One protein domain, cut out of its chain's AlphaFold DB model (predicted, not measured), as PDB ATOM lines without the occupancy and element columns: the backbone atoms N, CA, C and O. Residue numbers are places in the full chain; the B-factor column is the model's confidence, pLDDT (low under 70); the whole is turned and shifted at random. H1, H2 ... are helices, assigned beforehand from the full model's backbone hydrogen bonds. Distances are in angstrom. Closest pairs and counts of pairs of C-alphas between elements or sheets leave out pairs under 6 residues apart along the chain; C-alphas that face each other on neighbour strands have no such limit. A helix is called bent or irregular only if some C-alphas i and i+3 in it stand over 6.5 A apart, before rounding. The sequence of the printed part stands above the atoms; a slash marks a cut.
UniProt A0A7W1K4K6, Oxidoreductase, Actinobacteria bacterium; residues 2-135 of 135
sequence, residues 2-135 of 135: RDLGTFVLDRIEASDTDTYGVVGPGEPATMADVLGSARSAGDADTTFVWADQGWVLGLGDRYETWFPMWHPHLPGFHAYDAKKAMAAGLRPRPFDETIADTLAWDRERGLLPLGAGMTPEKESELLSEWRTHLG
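AT A GLANCE: This is residues 2 to 135 of the 135 residues of the protein "Oxidoreductase" of Actinobacteria bacterium (UniProt A0A7W1K4K6). The model is a loose, stretched-out chain of seven helices: at one end of the longest axis H7, the longest helix, lies with the short H3 and H4 near by, in the middle part H2 and H6 meet at a steep tilt, and at the other end lie H1 and H5. Residues 105 to 110, of which 105 to 108 belong to H6, stick out, and long loops join the parts. The printed part has 134 residues with seven named helices, H1 to H7 in order along the chain, and no named strand; the class is all helix. It is loose, with a radius of gyration of the C-alphas of 19.1 A, and elongated, spanning 59 by 37 by 24 A.

IN THESE COORDINATES: H7 is residues 120 to 134, 21.2 A from first to last C-alpha, and ends with C-alpha 134 at (-12.312, -33.907, 2.490). H6, residues 95 to 108, is 20.2 A long and begins with C-alpha 95 at (-31.542, -12.574, -14.252). H2, residues 31 to 42, is 16.3 A long. H1, residues 2 to 13, is 16.6 A long and begins with C-alpha 2 at (-43.312, -7.837, -13.384). The shorter helices are H3, residues 53 to 58, 8.5 A; H4, residues 60 to 66, 11.2 A; and H5, residues 83 to 87, 6.0 A. H4 is neither bent nor irregular, but only just: C-alphas 60 and 63 are 6.3 A apart.

HOW THE PARTS SIT: H7 is close to but not clearly touching H3, about perpendicular at 74 degrees; their closest C-alphas, those of Trp 55 and Trp 130, are 7.8 A apart. H3 and H4 are close but not clearly touching, with the C-alphas of Val 56 and Tyr 63 closest at 6.5 A. They run opposite ways at a steep tilt of 68 degrees, only just short of about perpendicular. H2 and H6 touch, H2 with residues 37 to 42 alone; the closest C-alphas, those of Ala 41 and Ala 100, are 5.6 A apart. They run the same way at a steep tilt of 48 degrees. H1 and H5 are only just apart, their closest C-alphas 8.4 A from each other. Every O i to N i+4 pair is within hydrogen-bond range in H1, H2, H3, H5, H6 and H7; in H4 it is 0 of 3, while 3 of 4 O i to N i+3 pairs are within range.

THE WHOLE: The two C-alphas farthest apart, those of Ser 15 and Gly 135, are 61.8 A apart. The printed part has no cut. The links H1 to H2, H4 to H5 and H6 to H7 are long. Mean pLDDT of the printed part is 90.6; residues 25 to 26 are under 70.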
ATOM      1  N   ARG A   2     -42.820  -8.822 -12.400       91.00
ATOM      2  CA  ARG A   2     -43.312  -7.837 -13.384       91.00
ATOM      3  C   ARG A   2     -43.499  -8.413 -14.796       91.00
ATOM      4  O   ARG A   2     -44.569  -8.238 -15.357       91.00
ATOM      5  N   ASP A   3     -42.532  -9.178 -15.311       92.94
ATOM      6  CA  ASP A   3     -42.593  -9.684 -16.701       92.94
ATOM      7  C   ASP A   3     -43.709 -10.708 -16.905       92.94
ATOM      8  O   ASP A   3     -44.381 -10.696 -17.931       92.94
ATOM      9  N   LEU A   4     -43.941 -11.567 -15.905       93.88
ATOM     10  CA  LEU A   4     -45.093 -12.465 -15.900       93.88
ATOM     11  C   LEU A   4     -46.397 -11.661 -15.878       93.88
ATOM     12  O   LEU A   4     -47.316 -11.988 -16.618       93.88
ATOM     13  N   GLY A   5     -46.471 -10.606 -15.060       95.19
ATOM     14  CA  GLY A   5     -47.635  -9.723 -15.001       95.19
ATOM     15  C   GLY A   5     -47.947  -9.081 -16.353       95.19
ATOM     16  O   GLY A   5     -49.075  -9.187 -16.821       95.19
ATOM     17  N   THR A   6     -46.944  -8.488 -17.005       95.69
ATOM     18  CA  THR A   6     -47.080  -7.926 -18.358       95.69
ATOM     19  C   THR A   6     -47.533  -8.987 -19.355       95.69
ATOM     20  O   THR A   6     -48.537  -8.798 -20.027       95.69
ATOM     21  N   PHE A   7     -46.872 -10.148 -19.384       96.12
ATOM     22  CA  PHE A   7     -47.234 -11.229 -20.298       96.12
ATOM     23  C   PHE A   7     -48.678 -11.715 -20.110       96.12
ATOM     24  O   PHE A   7     -49.379 -11.959 -21.088       96.12
ATOM     25  N   VAL A   8     -49.136 -11.859 -18.862       96.69
ATOM     26  CA  VAL A   8     -50.514 -12.271 -18.562       96.69
ATOM     27  C   VAL A   8     -51.516 -11.225 -19.047       96.69
ATOM     28  O   VAL A   8     -52.517 -11.598 -19.654       96.69
ATOM     29  N   LEU A   9     -51.247  -9.934 -18.830       97.62
ATOM     30  CA  LEU A   9     -52.103  -8.855 -19.333       97.62
ATOM     31  C   LEU A   9     -52.173  -8.870 -20.866       97.62
ATOM     32  O   LEU A   9     -53.272  -8.865 -21.411       97.62
ATOM     33  N   ASP A  10     -51.036  -9.031 -21.549       97.56
ATOM     34  CA  ASP A  10     -50.983  -9.121 -23.013       97.56
ATOM     35  C   ASP A  10     -51.791 -10.317 -23.559       97.56
ATOM     36  O   ASP A  10     -52.396 -10.236 -24.631       97.56
ATOM     37  N   ARG A  11     -51.814 -11.457 -22.847       97.75
ATOM     38  CA  ARG A  11     -52.647 -12.621 -23.214       97.75
ATOM     39  C   ARG A  11     -54.130 -12.358 -23.023       97.75
ATOM     40  O   ARG A  11     -54.922 -12.704 -23.897       97.75
ATOM     41  N   ILE A  12     -54.493 -11.703 -21.926       97.88
ATOM     42  CA  ILE A  12     -55.881 -11.326 -21.652       97.88
ATOM     43  C   ILE A  12     -56.392 -10.353 -22.721       97.88
ATOM     44  O   ILE A  12     -57.463 -10.577 -23.278       97.88
ATOM     45  N   GLU A  13     -55.624  -9.313 -23.054       98.06
ATOM     46  CA  GLU A  13     -56.002  -8.324 -24.074       98.06
ATOM     47  C   GLU A  13     -56.148  -8.946 -25.468       98.06
ATOM     48  O   GLU A  13     -57.063  -8.599 -26.216       98.06
ATOM     49  N   ALA A  14     -55.304  -9.928 -25.796       97.38
ATOM     50  CA  ALA A  14     -55.401 -10.692 -27.036       97.38
ATOM     51  C   ALA A  14     -56.562 -11.708 -27.054       97.38
ATOM     52  O   ALA A  14     -56.774 -12.357 -28.077       97.38
ATOM     53  N   SER A  15     -57.310 -11.858 -25.950       97.69
ATOM     54  CA  SER A  15     -58.298 -12.935 -25.760       97.69
ATOM     55  C   SER A  15     -57.705 -14.328 -26.019       97.69
ATOM     56  O   SER A  15     -58.382 -15.228 -26.518       97.69
ATOM     57  N   ASP A  16     -56.423 -14.491 -25.699       97.56
ATOM     58  CA  ASP A  16     -55.670 -15.720 -25.895       97.56
ATOM     59  C   ASP A  16     -55.881 -16.651 -24.698       97.56
ATOM     60  O   ASP A  16     -55.547 -16.320 -23.558       97.56
ATOM     61  N   THR A  17     -56.468 -17.816 -24.957       95.50
ATOM     62  CA  THR A  17     -56.835 -18.800 -23.931       95.50
ATOM     63  C   THR A  17     -55.903 -20.010 -23.904       95.50
ATOM     64  O   THR A  17     -56.277 -21.060 -23.381       95.50
ATOM     65  N   ASP A  18     -54.728 -19.918 -24.523       96.69
ATOM     66  CA  ASP A  18     -53.785 -21.029 -24.595       96.69
ATOM     67  C   ASP A  18     -52.953 -21.191 -23.298       96.69
ATOM     68  O   ASP A  18     -52.932 -20.339 -22.409       96.69
ATOM     69  N   THR A  19     -52.261 -22.325 -23.159       96.00
ATOM     70  CA  THR A  19     -51.403 -22.649 -22.006       96.00
ATOM     71  C   THR A  19     -49.930 -22.398 -22.309       96.00
ATOM     72  O   THR A  19     -49.421 -22.848 -23.341       96.00
ATOM     73  N   TYR A  20     -49.219 -21.770 -21.369       94.94
ATOM     74  CA  TYR A  20     -47.806 -21.415 -21.505       94.94
ATOM     75  C   TYR A  20     -46.973 -21.858 -20.300       94.94
ATOM     76  O   TYR A  20     -47.343 -21.603 -19.157       94.94
ATOM     77  N   GLY A  21     -45.802 -22.446 -20.561       92.56
ATOM     78  CA  GLY A  21     -44.729 -22.523 -19.572       92.56
ATOM     79  C   GLY A  21     -44.030 -21.170 -19.476       92.56
ATOM     80  O   GLY A  21     -43.534 -20.668 -20.485       92.56
ATOM     81  N   VAL A  22     -44.012 -20.563 -18.288       91.12
ATOM     82  CA  VAL A  22     -43.366 -19.263 -18.058       91.12
ATOM     83  C   VAL A  22     -42.232 -19.435 -17.056       91.12
ATOM     84  O   VAL A  22     -42.441 -19.668 -15.872       91.12
ATOM     85  N   VAL A  23     -41.020 -19.331 -17.581       87.75
ATOM     86  CA  VAL A  23     -39.725 -19.497 -16.916       87.75
ATOM     87  C   VAL A  23     -38.773 -18.539 -17.632       87.75
ATOM     88  O   VAL A  23     -38.950 -18.267 -18.824       87.75
ATOM     89  N   GLY A  24     -37.794 -17.986 -16.924       73.44
ATOM     90  CA  GLY A  24     -36.816 -17.087 -17.527       73.44
ATOM     91  C   GLY A  24     -35.426 -17.227 -16.918       73.44
ATOM     92  O   GLY A  24     -35.281 -17.934 -15.922       73.44
ATOM     93  N   PRO A  25     -34.443 -16.497 -17.474       65.31
ATOM     94  CA  PRO A  25     -34.325 -16.171 -18.901       65.31
ATOM     95  C   PRO A  25     -34.147 -17.461 -19.731       65.31
ATOM     96  O   PRO A  25     -33.960 -18.540 -19.184       65.31
ATOM     97  N   GLY A  26     -34.253 -17.392 -21.061       64.44
ATOM     98  CA  GLY A  26     -34.077 -18.579 -21.922       64.44
ATOM     99  C   GLY A  26     -32.681 -19.211 -21.864       64.44
ATOM    100  O   GLY A  26     -32.485 -20.303 -22.397       64.44
ATOM    101  N   GLU A  27     -31.733 -18.529 -21.223       72.62
ATOM    102  CA  GLU A  27     -30.401 -19.029 -20.914       72.62
ATOM    103  C   GLU A  27     -30.414 -19.762 -19.564       72.62
ATOM    104  O   GLU A  27     -30.896 -19.208 -18.573       72.62
ATOM    105  N   PRO A  28     -29.892 -20.998 -19.496       76.75
ATOM    106  CA  PRO A  28     -29.759 -21.707 -18.233       76.75
ATOM    107  C   PRO A  28     -28.846 -20.944 -17.266       76.75
ATOM    108  O   PRO A  28     -27.693 -20.679 -17.595       76.75
ATOM    109  N   ALA A  29     -29.340 -20.658 -16.063       83.12
ATOM    110  CA  ALA A  29     -28.529 -20.170 -14.952       83.12
ATOM    111  C   ALA A  29     -28.255 -21.314 -13.970       83.12
ATOM    112  O   ALA A  29     -29.152 -22.085 -13.619       83.12
ATOM    113  N   THR A  30     -27.015 -21.426 -13.509       87.81
ATOM    114  CA  THR A  30     -26.639 -22.336 -12.426       87.81
ATOM    115  C   THR A  30     -26.824 -21.657 -11.071       87.81
ATOM    116  O   THR A  30     -26.832 -20.433 -10.969       87.81
ATOM    117  N   MET A  31     -26.893 -22.438  -9.986       88.44
ATOM    118  CA  MET A  31     -26.878 -21.871  -8.628       88.44
ATOM    119  C   MET A  31     -25.617 -21.026  -8.367       88.44
ATOM    120  O   MET A  31     -25.674 -20.052  -7.619       88.44
ATOM    121  N   ALA A  32     -24.485 -21.356  -9.000       91.88
ATOM    122  CA  ALA A  32     -23.263 -20.563  -8.893       91.88
ATOM    123  C   ALA A  32     -23.432 -19.169  -9.516       91.88
ATOM    124  O   ALA A  32     -22.987 -18.188  -8.919       91.88
ATOM    125  N   ASP A  33     -24.134 -19.072 -10.648       91.50
ATOM    126  CA  ASP A  33     -24.456 -17.790 -11.285       91.50
ATOM    127  C   ASP A  33     -25.385 -16.959 -10.392       91.50
ATOM    128  O   ASP A  33     -25.160 -15.761 -10.211       91.50
ATOM    129  N   VAL A  34     -26.376 -17.600  -9.756       90.56
ATOM    130  CA  VAL A  34     -27.279 -16.931  -8.803       90.56
ATOM    131  C   VAL A  34     -26.520 -16.341  -7.623       90.56
ATOM    132  O   VAL A  34     -26.644 -15.150  -7.332       90.56
ATOM    133  N   LEU A  35     -25.713 -17.162  -6.953       92.81
ATOM    134  CA  LEU A  35     -24.947 -16.746  -5.783       92.81
ATOM    135  C   LEU A  35     -23.894 -15.687  -6.141       92.81
ATOM    136  O   LEU A  35     -23.720 -14.713  -5.408       92.81
ATOM    137  N   GLY A  36     -23.224 -15.831  -7.288       93.75
ATOM    138  CA  GLY A  36     -22.251 -14.861  -7.791       93.75
ATOM    139  C   GLY A  36     -22.872 -13.496  -8.093       93.75
ATOM    140  O   GLY A  36     -22.320 -12.462  -7.699       93.75
ATOM    141  N   SER A  37     -24.042 -13.488  -8.725       92.94
ATOM    142  CA  SER A  37     -24.784 -12.267  -9.050       92.94
ATOM    143  C   SER A  37     -25.325 -11.589  -7.791       92.94
ATOM    144  O   SER A  37     -25.192 -10.374  -7.644       92.94
ATOM    145  N   ALA A  38     -25.829 -12.362  -6.823       93.94
ATOM    146  CA  ALA A  38     -26.266 -11.847  -5.525       93.94
ATOM    147  C   ALA A  38     -25.112 -11.222  -4.728       93.94
ATOM    148  O   ALA A  38     -25.251 -10.110  -4.218       93.94
ATOM    149  N   ARG A  39     -23.950 -11.888  -4.674       94.81
ATOM    150  CA  ARG A  39     -22.739 -11.342  -4.044       94.81
ATOM    151  C   ARG A  39     -22.324 -10.014  -4.677       94.81
ATOM    152  O   ARG A  39     -22.009  -9.073  -3.957       94.81
ATOM    153  N   SER A  40     -22.358  -9.944  -6.008       93.62
ATOM    154  CA  SER A  40     -21.960  -8.752  -6.766       93.62
ATOM    155  C   SER A  40     -22.941  -7.592  -6.568       93.62
ATOM    156  O   SER A  40     -22.514  -6.474  -6.301       93.62
ATOM    157  N   ALA A  41     -24.251  -7.848  -6.623       94.38
ATOM    158  CA  ALA A  41     -25.279  -6.835  -6.368       94.38
ATOM    159  C   ALA A  41     -25.284  -6.345  -4.907       94.38
ATOM    160  O   ALA A  41     -25.663  -5.208  -4.615       94.38
ATOM    161  N   GLY A  42     -24.888  -7.219  -3.979       93.06
ATOM    162  CA  GLY A  42     -24.839  -6.931  -2.552       93.06
ATOM    163  C   GLY A  42     -23.572  -6.245  -2.061       93.06
ATOM    164  O   GLY A  42     -23.616  -5.736  -0.943       93.06
ATOM    165  N   ASP A  43     -22.505  -6.216  -2.867       92.44
ATOM    166  CA  ASP A  43     -21.136  -5.889  -2.432       92.44
ATOM    167  C   ASP A  43     -20.728  -6.696  -1.183       92.44
ATOM    168  O   ASP A  43     -20.224  -6.177  -0.189       92.44
ATOM    169  N   ALA A  44     -21.058  -7.992  -1.197       90.19
ATOM    170  CA  ALA A  44     -20.861  -8.871  -0.052       90.19
ATOM    171  C   ALA A  44     -19.475  -9.530  -0.088       90.19
ATOM    172  O   ALA A  44     -19.121 -10.214  -1.052       90.19
ATOM    173  N   ASP A  45     -18.724  -9.409   1.006       93.19
ATOM    174  CA  ASP A  45     -17.504 -10.189   1.222       93.19
ATOM    175  C   ASP A  45     -17.879 -11.588   1.729       93.19
ATOM    176  O   ASP A  45     -18.036 -11.842   2.923       93.19
ATOM    177  N   THR A  46     -18.170 -12.495   0.795       91.00
ATOM    178  CA  THR A  46     -18.625 -13.857   1.101       91.00
ATOM    179  C   THR A  46     -17.928 -14.883   0.215       91.00
ATOM    180  O   THR A  46     -17.778 -14.710  -1.002       91.00
ATOM    181  N   THR A  47     -17.532 -15.990   0.844       92.50
ATOM    182  CA  THR A  47     -16.946 -17.161   0.188       92.50
ATOM    183  C   THR A  47     -17.957 -18.299   0.166       92.50
ATOM    184  O   THR A  47     -18.496 -18.667   1.205       92.50
ATOM    185  N   PHE A  48     -18.184 -18.884  -1.010       94.25
ATOM    186  CA  PHE A  48     -19.064 -20.042  -1.158       94.25
ATOM    187  C   PHE A  48     -18.289 -21.345  -0.971       94.25
ATOM    188  O   PHE A  48     -17.208 -21.520  -1.537       94.25
ATOM    189  N   VAL A  49     -18.869 -22.271  -0.210       94.56
ATOM    190  CA  VAL A  49     -18.365 -23.635  -0.040       94.56
ATOM    191  C   VAL A  49     -19.382 -24.594  -0.642       94.56
ATOM    192  O   VAL A  49     -20.545 -24.606  -0.249       94.56
ATOM    193  N   TRP A  50     -18.936 -25.393  -1.607       93.31
ATOM    194  CA  TRP A  50     -19.769 -26.390  -2.271       93.31
ATOM    195  C   TRP A  50     -19.575 -27.743  -1.586       93.31
ATOM    196  O   TRP A  50     -18.477 -28.297  -1.629       93.31
ATOM    197  N   ALA A  51     -20.630 -28.245  -0.942       92.75
ATOM    198  CA  ALA A  51     -20.664 -29.580  -0.352       92.75
ATOM    199  C   ALA A  51     -21.269 -30.587  -1.335       92.75
ATOM    200  O   ALA A  51     -22.191 -30.251  -2.086       92.75
ATOM    201  N   ASP A  52     -20.757 -31.818  -1.349       92.75
ATOM    202  CA  ASP A  52     -21.314 -32.850  -2.216       92.75
ATOM    203  C   ASP A  52     -22.658 -33.368  -1.682       92.75
ATOM    204  O   ASP A  52     -22.929 -33.393  -0.480       92.75
ATOM    205  N   GLN A  53     -23.519 -33.800  -2.604       92.50
ATOM    206  CA  GLN A  53     -24.846 -34.305  -2.260       92.50
ATOM    207  C   GLN A  53     -24.785 -35.515  -1.316       92.50
ATOM    208  O   GLN A  53     -25.645 -35.643  -0.449       92.50
ATOM    209  N   GLY A  54     -23.813 -36.414  -1.487       93.31
ATOM    210  CA  GLY A  54     -23.673 -37.611  -0.660       93.31
ATOM    211  C   GLY A  54     -23.383 -37.262   0.796       93.31
ATOM    212  O   GLY A  54     -24.009 -37.827   1.691       93.31
ATOM    213  N   TRP A  55     -22.514 -36.281   1.030       94.75
ATOM    214  CA  TRP A  55     -22.246 -35.757   2.363       94.75
ATOM    215  C   TRP A  55     -23.480 -35.107   2.992       94.75
ATOM    216  O   TRP A  55     -23.822 -35.444   4.126       94.75
ATOM    217  N   VAL A  56     -24.202 -34.256   2.249       93.19
ATOM    218  CA  VAL A  56     -25.442 -33.628   2.751       93.19
ATOM    219  C   VAL A  56     -26.481 -34.691   3.125       93.19
ATOM    220  O   VAL A  56     -27.067 -34.625   4.203       93.19
ATOM    221  N   LEU A  57     -26.665 -35.718   2.287       92.44
ATOM    222  CA  LEU A  57     -27.559 -36.845   2.586       92.44
ATOM    223  C   LEU A  57     -27.083 -37.666   3.794       92.44
ATOM    224  O   LEU A  57     -27.904 -38.176   4.557       92.44
ATOM    225  N   GLY A  58     -25.770 -37.767   4.009       93.12
ATOM    226  CA  GLY A  58     -25.167 -38.422   5.171       93.12
ATOM    227  C   GLY A  58     -25.501 -37.759   6.512       93.12
ATOM    228  O   GLY A  58     -25.380 -38.401   7.557       93.12
ATOM    229  N   LEU A  59     -25.985 -36.511   6.510       91.56
ATOM    230  CA  LEU A  59     -26.479 -35.836   7.714       91.56
ATOM    231  C   LEU A  59     -27.815 -36.420   8.223       91.56
ATOM    232  O   LEU A  59     -28.223 -36.099   9.343       91.56
ATOM    233  N   GLY A  60     -28.479 -37.284   7.441       89.69
ATOM    234  CA  GLY A  60     -29.802 -37.839   7.750       89.69
ATOM    235  C   GLY A  60     -30.877 -36.752   7.806       89.69
ATOM    236  O   GLY A  60     -30.687 -35.672   7.261       89.69
ATOM    237  N   ASP A  61     -31.970 -36.976   8.535       84.44
ATOM    238  CA  ASP A  61     -33.126 -36.055   8.611       84.44
ATOM    239  C   ASP A  61     -32.782 -34.615   9.057       84.44
ATOM    240  O   ASP A  61     -33.589 -33.693   8.948       84.44
ATOM    241  N   ARG A  62     -31.560 -34.385   9.552       81.62
ATOM    242  CA  ARG A  62     -31.076 -33.067   9.971       81.62
ATOM    243  C   ARG A  62     -30.898 -32.087   8.807       81.62
ATOM    244  O   ARG A  62     -31.016 -30.882   9.033       81.62
ATOM    245  N   TYR A  63     -30.623 -32.562   7.584       84.06
ATOM    246  CA  TYR A  63     -30.376 -31.653   6.455       84.06
ATOM    247  C   TYR A  63     -31.614 -30.809   6.117       84.06
ATOM    248  O   TYR A  63     -31.460 -29.648   5.755       84.06
ATOM    249  N   GLU A  64     -32.829 -31.336   6.307       82.31
ATOM    250  CA  GLU A  64     -34.078 -30.617   6.008       82.31
ATOM    251  C   GLU A  64     -34.240 -29.345   6.853       82.31
ATOM    252  O   GLU A  64     -34.801 -28.351   6.397       82.31
ATOM    253  N   THR A  65     -33.711 -29.358   8.081       85.44
ATOM    254  CA  THR A  65     -33.757 -28.198   8.982       85.44
ATOM    255  C   THR A  65     -32.739 -27.129   8.586       85.44
ATOM    256  O   THR A  65     -33.000 -25.934   8.721       85.44
ATOM    257  N   TRP A  66     -31.560 -27.546   8.123       88.94
ATOM    258  CA  TRP A  66     -30.420 -26.650   7.911       88.94
ATOM    259  C   TRP A  66     -30.311 -26.128   6.479       88.94
ATOM    260  O   TRP A  66     -29.815 -25.025   6.270       88.94
ATOM    261  N   PHE A  67     -30.812 -26.886   5.506       88.75
ATOM    262  CA  PHE A  67     -30.793 -26.549   4.088       88.75
ATOM    263  C   PHE A  67     -32.233 -26.403   3.573       88.75
ATOM    264  O   PHE A  67     -32.740 -27.288   2.875       88.75
ATOM    265  N   PRO A  68     -32.935 -25.306   3.922       83.94
ATOM    266  CA  PRO A  68     -34.300 -25.101   3.464       83.94
ATOM    267  C   PRO A  68     -34.347 -25.070   1.932       83.94
ATOM    268  O   PRO A  68     -33.482 -24.485   1.284       83.94
ATOM    269  N   MET A  69     -35.376 -25.697   1.357       83.31
ATOM    270  CA  MET A  69     -35.573 -25.826  -0.096       83.31
ATOM    271  C   MET A  69     -34.466 -26.583  -0.852       83.31
ATOM    272  O   MET A  69     -34.471 -26.596  -2.084       83.31
ATOM    273  N   TRP A  70     -33.546 -27.248  -0.152       88.38
ATOM    274  CA  TRP A  70     -32.613 -28.171  -0.782       88.38
ATOM    275  C   TRP A  70     -33.272 -29.533  -1.004       88.38
ATOM    276  O   TRP A  70     -34.017 -30.034  -0.163       88.38
ATOM    277  N   HIS A  71     -32.974 -30.149  -2.141       86.06
ATOM    278  CA  HIS A  71     -33.367 -31.515  -2.449       86.06
ATOM    279  C   HIS A  71     -32.247 -32.186  -3.254       86.06
ATOM    280  O   HIS A  71     -31.519 -31.494  -3.980       86.06
ATOM    281  N   PRO A  72     -32.099 -33.521  -3.181       87.75
ATOM    282  CA  PRO A  72     -31.165 -34.230  -4.047       87.75
ATOM    283  C   PRO A  72     -31.504 -33.985  -5.519       87.75
ATOM    284  O   PRO A  72     -32.644 -33.669  -5.868       87.75
ATOM    285  N   HIS A  73     -30.519 -34.135  -6.402       85.62
ATOM    286  CA  HIS A  73     -30.727 -33.968  -7.831       85.62
ATOM    287  C   HIS A  73     -31.837 -34.900  -8.330       85.62
ATOM    288  O   HIS A  73     -31.729 -36.125  -8.264       85.62
ATOM    289  N   LEU A  74     -32.897 -34.291  -8.859       87.25
ATOM    290  CA  LEU A  74     -34.018 -34.970  -9.486       87.25
ATOM    291  C   LEU A  74     -33.971 -34.663 -10.990       87.25
ATOM    292  O   LEU A  74     -34.202 -33.510 -11.375       87.25
ATOM    293  N   PRO A  75     -33.652 -35.651 -11.847       87.56
ATOM    294  CA  PRO A  75     -33.581 -35.440 -13.287       87.56
ATOM    295  C   PRO A  75     -34.869 -34.816 -13.832       87.56
ATOM    296  O   PRO A  75     -35.967 -35.312 -13.588       87.56
ATOM    297  N   GLY A  76     -34.731 -33.712 -14.564       84.44
ATOM    298  CA  GLY A  76     -35.858 -33.005 -15.177       84.44
ATOM    299  C   GLY A  76     -36.668 -32.101 -14.242       84.44
ATOM    300  O   GLY A  76     -37.522 -31.374 -14.734       84.44
ATOM    301  N   PHE A  77     -36.393 -32.076 -12.932       85.31
ATOM    302  CA  PHE A  77     -37.175 -31.275 -11.979       85.31
ATOM    303  C   PHE A  77     -37.136 -29.770 -12.280       85.31
ATOM    304  O   PHE A  77     -38.149 -29.096 -12.151       85.31
ATOM    305  N   HIS A  78     -35.994 -29.271 -12.766       81.69
ATOM    306  CA  HIS A  78     -35.812 -27.877 -13.201       81.69
ATOM    307  C   HIS A  78     -35.814 -27.713 -14.732       81.69
ATOM    308  O   HIS A  78     -35.380 -26.687 -15.251       81.69
ATOM    309  N   ALA A  79     -36.261 -28.730 -15.480       83.75
ATOM    310  CA  ALA A  79     -36.300 -28.689 -16.939       83.75
ATOM    311  C   ALA A  79     -37.655 -28.159 -17.423       83.75
ATOM    312  O   ALA A  79     -38.620 -28.909 -17.569       83.75
ATOM    313  N   TYR A  80     -37.713 -26.858 -17.695       86.38
ATOM    314  CA  TYR A  80     -38.919 -26.184 -18.170       86.38
ATOM    315  C   TYR A  80     -38.701 -25.564 -19.556       86.38
ATOM    316  O   TYR A  80     -37.610 -25.084 -19.865       86.38
ATOM    317  N   ASP A  81     -39.746 -25.550 -20.389       87.81
ATOM    318  CA  ASP A  81     -39.708 -24.963 -21.733       87.81
ATOM    319  C   ASP A  81     -40.579 -23.699 -21.812       87.81
ATOM    320  O   ASP A  81     -41.802 -23.750 -21.664       87.81
ATOM    321  N   ALA A  82     -39.929 -22.563 -22.073       91.81
ATOM    322  CA  ALA A  82     -40.564 -21.259 -22.252       91.81
ATOM    323  C   ALA A  82     -40.763 -20.859 -23.725       91.81
ATOM    324  O   ALA A  82     -41.272 -19.769 -23.993       91.81
ATOM    325  N   LYS A  83     -40.366 -21.689 -24.704       92.06
ATOM    326  CA  LYS A  83     -40.339 -21.317 -26.134       92.06
ATOM    327  C   LYS A  83     -41.686 -20.819 -26.635       92.06
ATOM    328  O   LYS A  83     -41.745 -19.819 -27.346       92.06
ATOM    329  N   LYS A  84     -42.774 -21.480 -26.231       94.56
ATOM    330  CA  LYS A  84     -44.137 -21.080 -26.601       94.56
ATOM    331  C   LYS A  84     -44.495 -19.698 -26.046       94.56
ATOM    332  O   LYS A  84     -45.050 -18.878 -26.769       94.56
ATOM    333  N   ALA A  85     -44.139 -19.418 -24.791       94.88
ATOM    334  CA  ALA A  85     -44.372 -18.114 -24.178       94.88
ATOM    335  C   ALA A  85     -43.527 -17.022 -24.851       94.88
ATOM    336  O   ALA A  85     -44.038 -15.951 -25.169       94.88
ATOM    337  N   MET A  86     -42.252 -17.303 -25.136       93.31
ATOM    338  CA  MET A  86     -41.351 -16.374 -25.832       93.31
ATOM    339  C   MET A  86     -41.849 -16.033 -27.239       93.31
ATOM    340  O   MET A  86     -41.873 -14.856 -27.612       93.31
ATOM    341  N   ALA A  87     -42.307 -17.042 -27.990       94.25
ATOM    342  CA  ALA A  87     -42.923 -16.866 -29.304       94.25
ATOM    343  C   ALA A  87     -44.206 -16.025 -29.228       94.25
ATOM    344  O   ALA A  87     -44.446 -15.196 -30.101       94.25
ATOM    345  N   ALA A  88     -44.982 -16.178 -28.152       95.44
ATOM    346  CA  ALA A  88     -46.169 -15.371 -27.904       95.44
ATOM    347  C   ALA A  88     -45.846 -13.951 -27.390       95.44
ATOM    348  O   ALA A  88     -46.741 -13.124 -27.274       95.44
ATOM    349  N   GLY A  89     -44.593 -13.615 -27.076       94.12
ATOM    350  CA  GLY A  89     -44.217 -12.252 -26.672       94.12
ATOM    351  C   GLY A  89     -43.688 -12.108 -25.249       94.12
ATOM    352  O   GLY A  89     -43.407 -10.989 -24.843       94.12
ATOM    353  N   LEU A  90     -43.479 -13.200 -24.502       94.31
ATOM    354  CA  LEU A  90     -42.758 -13.128 -23.228       94.31
ATOM    355  C   LEU A  90     -41.360 -12.538 -23.467       94.31
ATOM    356  O   LEU A  90     -40.613 -13.004 -24.335       94.31
ATOM    357  N   ARG A  91     -41.010 -11.515 -22.689       91.56
ATOM    358  CA  ARG A  91     -39.688 -10.881 -22.674       91.56
ATOM    359  C   ARG A  91     -39.186 -10.858 -21.228       91.56
ATOM    360  O   ARG A  91     -39.443  -9.886 -20.524       91.56
ATOM    361  N   PRO A  92     -38.558 -11.947 -20.747       90.88
ATOM    362  CA  PRO A  92     -38.015 -11.960 -19.397       90.88
ATOM    363  C   PRO A  92     -36.821 -11.004 -19.327       90.88
ATOM    364  O   PRO A  92     -35.993 -10.989 -20.243       90.88
ATOM    365  N   ARG A  93     -36.725 -10.218 -18.252       90.88
ATOM    366  CA  ARG A  93     -35.526  -9.414 -17.988       90.88
ATOM    367  C   ARG A  93     -34.311 -10.316 -17.713       90.88
ATOM    368  O   ARG A  93     -34.497 -11.470 -17.305       90.88
ATOM    369  N   PRO A  94     -33.079  -9.811 -17.889       88.25
ATOM    370  CA  PRO A  94     -31.883 -10.506 -17.433       88.25
ATOM    371  C   PRO A  94     -31.991 -10.894 -15.955       88.25
ATOM    372  O   PRO A  94     -32.576 -10.176 -15.137       88.25
ATOM    373  N   PHE A  95     -31.428 -12.045 -15.606       87.25
ATOM    374  CA  PHE A  95     -31.542 -12.574 -14.252       87.25
ATOM    375  C   PHE A  95     -30.880 -11.655 -13.203       87.25
ATOM    376  O   PHE A  95     -31.454 -11.440 -12.136       87.25
ATOM    377  N   ASP A  96     -29.765 -11.010 -13.548       89.19
ATOM    378  CA  ASP A  96     -29.046 -10.069 -12.674       89.19
ATOM    379  C   ASP A  96     -29.892  -8.851 -12.285       89.19
ATOM    380  O   ASP A  96     -29.861  -8.410 -11.136       89.19
ATOM    381  N   GLU A  97     -30.709  -8.341 -13.213       90.81
ATOM    382  CA  GLU A  97     -31.652  -7.250 -12.935       90.81
ATOM    383  C   GLU A  97     -32.699  -7.700 -11.907       90.81
ATOM    384  O   GLU A  97     -33.028  -6.968 -10.977       90.81
ATOM    385  N   THR A  98     -33.173  -8.947 -12.014       91.06
ATOM    386  CA  THR A  98     -34.111  -9.518 -11.035       91.06
ATOM    387  C   THR A  98     -33.482  -9.620  -9.647       91.06
ATOM    388  O   THR A  98     -34.149  -9.309  -8.658       91.06
ATOM    389  N   ILE A  99     -32.216 -10.033  -9.553       92.69
ATOM    390  CA  ILE A  99     -31.489 -10.103  -8.279       92.69
ATOM    391  C   ILE A  99     -31.338  -8.713  -7.664       92.69
ATOM    392  O   ILE A  99     -31.668  -8.536  -6.491       92.69
ATOM    393  N   ALA A 100     -30.870  -7.738  -8.444       93.06
ATOM    394  CA  ALA A 100     -30.640  -6.380  -7.962       93.06
ATOM    395  C   ALA A 100     -31.936  -5.741  -7.438       93.06
ATOM    396  O   ALA A 100     -31.962  -5.229  -6.317       93.06
ATOM    397  N   ASP A 101     -33.026  -5.852  -8.199       93.50
ATOM    398  CA  ASP A 101     -34.338  -5.337  -7.805       93.50
ATOM    399  C   ASP A 101     -34.886  -6.030  -6.553       93.50
ATOM    400  O   ASP A 101     -35.470  -5.383  -5.681       93.50
ATOM    401  N   THR A 102     -34.703  -7.351  -6.451       92.94
ATOM    402  CA  THR A 102     -35.155  -8.121  -5.284       92.94
ATOM    403  C   THR A 102     -34.385  -7.708  -4.035       92.94
ATOM    404  O   THR A 102     -34.992  -7.502  -2.987       92.94
ATOM    405  N   LEU A 103     -33.065  -7.535  -4.144       93.38
ATOM    406  CA  LEU A 103     -32.230  -7.094  -3.031       93.38
ATOM    407  C   LEU A 103     -32.550  -5.655  -2.604       93.38
ATOM    408  O   LEU A 103     -32.574  -5.365  -1.410       93.38
ATOM    409  N   ALA A 104     -32.811  -4.754  -3.556       93.62
ATOM    410  CA  ALA A 104     -33.233  -3.388  -3.257       93.62
ATOM    411  C   ALA A 104     -34.551  -3.376  -2.466       93.62
ATOM    412  O   ALA A 104     -34.615  -2.785  -1.388       93.62
ATOM    413  N   TRP A 105     -35.557  -4.118  -2.938       93.00
ATOM    414  CA  TRP A 105     -36.827  -4.287  -2.230       93.00
ATOM    415  C   TRP A 105     -36.649  -4.910  -0.832       93.00
ATOM    416  O   TRP A 105     -37.283  -4.477   0.133       93.00
ATOM    417  N   ASP A 106     -35.768  -5.905  -0.693       92.44
ATOM    418  CA  ASP A 106     -35.508  -6.570   0.588       92.44
ATOM    419  C   ASP A 106     -34.855  -5.629   1.620       92.44
ATOM    420  O   ASP A 106     -35.201  -5.633   2.807       92.44
ATOM    421  N   ARG A 107     -33.955  -4.755   1.154       92.06
ATOM    422  CA  ARG A 107     -33.347  -3.691   1.967       92.06
ATOM    423  C   ARG A 107     -34.380  -2.656   2.408       92.06
ATOM    424  O   ARG A 107     -34.379  -2.269   3.574       92.06
ATOM    425  N   GLU A 108     -35.287  -2.248   1.520       94.31
ATOM    426  CA  GLU A 108     -36.352  -1.283   1.832       94.31
ATOM    427  C   GLU A 108     -37.306  -1.783   2.924       94.31
ATOM    428  O   GLU A 108     -37.724  -1.003   3.782       94.31
ATOM    429  N   ARG A 109     -37.622  -3.085   2.947       91.75
ATOM    430  CA  ARG A 109     -38.469  -3.675   4.000       91.75
ATOM    431  C   ARG A 109     -37.731  -3.967   5.317       91.75
ATOM    432  O   ARG A 109     -38.372  -4.421   6.263       91.75
ATOM    433  N   GLY A 110     -36.420  -3.715   5.387       89.75
ATOM    434  CA  GLY A 110     -35.651  -3.708   6.634       89.75
ATOM    435  C   GLY A 110     -34.944  -5.008   7.031       89.75
ATOM    436  O   GLY A 110     -34.735  -5.196   8.225       89.75
ATOM    437  N   LEU A 111     -34.570  -5.882   6.080       82.00
ATOM    438  CA  LEU A 111     -33.734  -7.084   6.311       82.00
ATOM    439  C   LEU A 111     -34.126  -7.883   7.572       82.00
ATOM    440  O   LEU A 111     -33.349  -8.035   8.516       82.00
ATOM    441  N   LEU A 112     -35.370  -8.362   7.608       85.12
ATOM    442  CA  LEU A 112     -35.898  -9.112   8.749       85.12
ATOM    443  C   LEU A 112     -35.085 -10.399   9.004       85.12
ATOM    444  O   LEU A 112     -34.634 -11.025   8.042       85.12
ATOM    445  N   PRO A 113     -34.950 -10.845  10.270       84.38
ATOM    446  CA  PRO A 113     -34.290 -12.109  10.583       84.38
ATOM    447  C   PRO A 113     -34.900 -13.277   9.803       84.38
ATOM    448  O   PRO A 113     -36.124 -13.394   9.691       84.38
ATOM    449  N   LEU A 114     -34.044 -14.162   9.288       83.62
ATOM    450  CA  LEU A 114     -34.491 -15.379   8.617       83.62
ATOM    451  C   LEU A 114     -35.142 -16.323   9.638       83.62
ATOM    452  O   LEU A 114     -34.577 -16.603  10.691       83.62
ATOM    453  N   GLY A 115     -36.339 -16.824   9.319       84.69
ATOM    454  CA  GLY A 115     -37.072 -17.779  10.163       84.69
ATOM    455  C   GLY A 115     -36.657 -19.242   9.972       84.69
ATOM    456  O   GLY A 115     -37.186 -20.118  10.649       84.69
ATOM    457  N   ALA A 116     -35.752 -19.512   9.031       85.50
ATOM    458  CA  ALA A 116     -35.248 -20.836   8.696       85.50
ATOM    459  C   ALA A 116     -33.798 -20.738   8.206       85.50
ATOM    460  O   ALA A 116     -33.370 -19.679   7.746       85.50
ATOM    461  N   GLY A 117     -33.075 -21.857   8.271       86.44
ATOM    462  CA  GLY A 117     -31.653 -21.935   7.948       86.44
ATOM    463  C   GLY A 117     -30.786 -22.168   9.185       86.44
ATOM    464  O   GLY A 117     -31.279 -22.456  10.276       86.44
ATOM    465  N   MET A 118     -29.474 -22.086   8.993       89.69
ATOM    466  CA  MET A 118     -28.487 -22.338  10.041       89.69
ATOM    467  C   MET A 118     -28.232 -21.091  10.887       89.69
ATOM    468  O   MET A 118     -28.251 -19.968  10.382       89.69
ATOM    469  N   THR A 119     -27.920 -21.298  12.167       91.06
ATOM    470  CA  THR A 119     -27.220 -20.268  12.943       91.06
ATOM    471  C   THR A 119     -25.753 -20.205  12.500       91.06
ATOM    472  O   THR A 119     -25.237 -21.206  11.988       91.06
ATOM    473  N   PRO A 120     -25.046 -19.086  12.737       92.50
ATOM    474  CA  PRO A 120     -23.617 -18.985  12.434       92.50
ATOM    475  C   PRO A 120     -22.773 -20.085  13.095       92.50
ATOM    476  O   PRO A 120     -21.840 -20.618  12.495       92.50
ATOM    477  N   GLU A 121     -23.118 -20.480  14.323       94.88
ATOM    478  CA  GLU A 121     -22.430 -21.553  15.045       94.88
ATOM    479  C   GLU A 121     -22.617 -22.894  14.335       94.88
ATOM    480  O   GLU A 121     -21.651 -23.639  14.158       94.88
ATOM    481  N   LYS A 122     -23.848 -23.184  13.885       93.50
ATOM    482  CA  LYS A 122     -24.137 -24.439  13.196       93.50
ATOM    483  C   LYS A 122     -23.504 -24.495  11.809       93.50
ATOM    484  O   LYS A 122     -22.997 -25.541  11.410       93.50
ATOM    485  N   GLU A 123     -23.495 -23.377  11.092       94.25
ATOM    486  CA  GLU A 123     -22.776 -23.260   9.826       94.25
ATOM    487  C   GLU A 123     -21.276 -23.533  10.023       94.25
ATOM    488  O   GLU A 123     -20.699 -24.359   9.318       94.25
ATOM    489  N   SER A 124     -20.646 -22.922  11.031       96.12
ATOM    490  CA  SER A 124     -19.224 -23.136  11.333       96.12
ATOM    491  C   SER A 124     -18.896 -24.591  11.699       96.12
ATOM    492  O   SER A 124     -17.851 -25.110  11.290       96.12
ATOM    493  N   GLU A 125     -19.765 -25.255  12.464       95.31
ATOM    494  CA  GLU A 125     -19.651 -26.682  12.792       95.31
ATOM    495  C   GLU A 125     -19.686 -27.534  11.516       95.31
ATOM    496  O   GLU A 125     -18.744 -28.281  11.246       95.31
ATOM    497  N   LEU A 126     -20.707 -27.345  10.675       94.75
ATOM    498  CA  LEU A 126     -20.882 -28.104   9.434       94.75
ATOM    499  C   LEU A 126     -19.751 -27.864   8.432       94.75
ATOM    500  O   LEU A 126     -19.287 -28.803   7.793       94.75
ATOM    501  N   LEU A 127     -19.250 -26.632   8.325       95.62
ATOM    502  CA  LEU A 127     -18.087 -26.326   7.492       95.62
ATOM    503  C   LEU A 127     -16.817 -27.026   7.995       95.62
ATOM    504  O   LEU A 127     -15.952 -27.376   7.193       95.62
ATOM    505  N   SER A 128     -16.676 -27.224   9.306       96.25
ATOM    506  CA  SER A 128     -15.536 -27.944   9.886       96.25
ATOM    507  C   SER A 128     -15.649 -29.452   9.653       96.25
ATOM    508  O   SER A 128     -14.673 -30.086   9.248       96.25
ATOM    509  N   GLU A 129     -16.850 -30.013   9.827       95.19
ATOM    510  CA  GLU A 129     -17.153 -31.408   9.485       95.19
ATOM    511  C   GLU A 129     -16.915 -31.684   7.997       95.19
ATOM    512  O   GLU A 129     -16.273 -32.671   7.647       95.19
ATOM    513  N   TRP A 130     -17.367 -30.782   7.122       95.69
ATOM    514  CA  TRP A 130     -17.157 -30.878   5.681       95.69
ATOM    515  C   TRP A 130     -15.672 -30.865   5.309       95.69
ATOM    516  O   TRP A 130     -15.211 -31.713   4.552       95.69
ATOM    517  N   ARG A 131     -14.885 -29.949   5.881       95.31
ATOM    518  CA  ARG A 131     -13.431 -29.908   5.643       95.31
ATOM    519  C   ARG A 131     -12.736 -31.192   6.095       95.31
ATOM    520  O   ARG A 131     -11.866 -31.662   5.378       95.31
ATOM    521  N   THR A 132     -13.158 -31.763   7.224       94.69
ATOM    522  CA  THR A 132     -12.635 -33.045   7.740       94.69
ATOM    523  C   THR A 132     -13.061 -34.232   6.868       94.69
ATOM    524  O   THR A 132     -12.356 -35.229   6.761       94.69
ATOM    525  N   HIS A 133     -14.230 -34.154   6.227       91.94
ATOM    526  CA  HIS A 133     -14.664 -35.166   5.264       91.94
ATOM    527  C   HIS A 133     -13.769 -35.190   4.014       91.94
ATOM    528  O   HIS A 133     -13.569 -36.247   3.418       91.94
ATOM    529  N   LEU A 134     -13.214 -34.036   3.633       90.62
ATOM    530  CA  LEU A 134     -12.312 -33.907   2.490       90.62
ATOM    531  C   LEU A 134     -10.875 -34.397   2.772       90.62
ATOM    532  O   LEU A 134     -10.158 -34.675   1.807       90.62
ATOM    533  N   GLY A 135     -10.448 -34.516   4.041       72.94
ATOM    534  CA  GLY A 135      -9.116 -34.982   4.465       72.94
ATOM    535  C   GLY A 135      -8.680 -34.433   5.820       72.94
ATOM    536  O   GLY A 135      -7.453 -34.452   6.067       72.94
TER     537      GLY A 135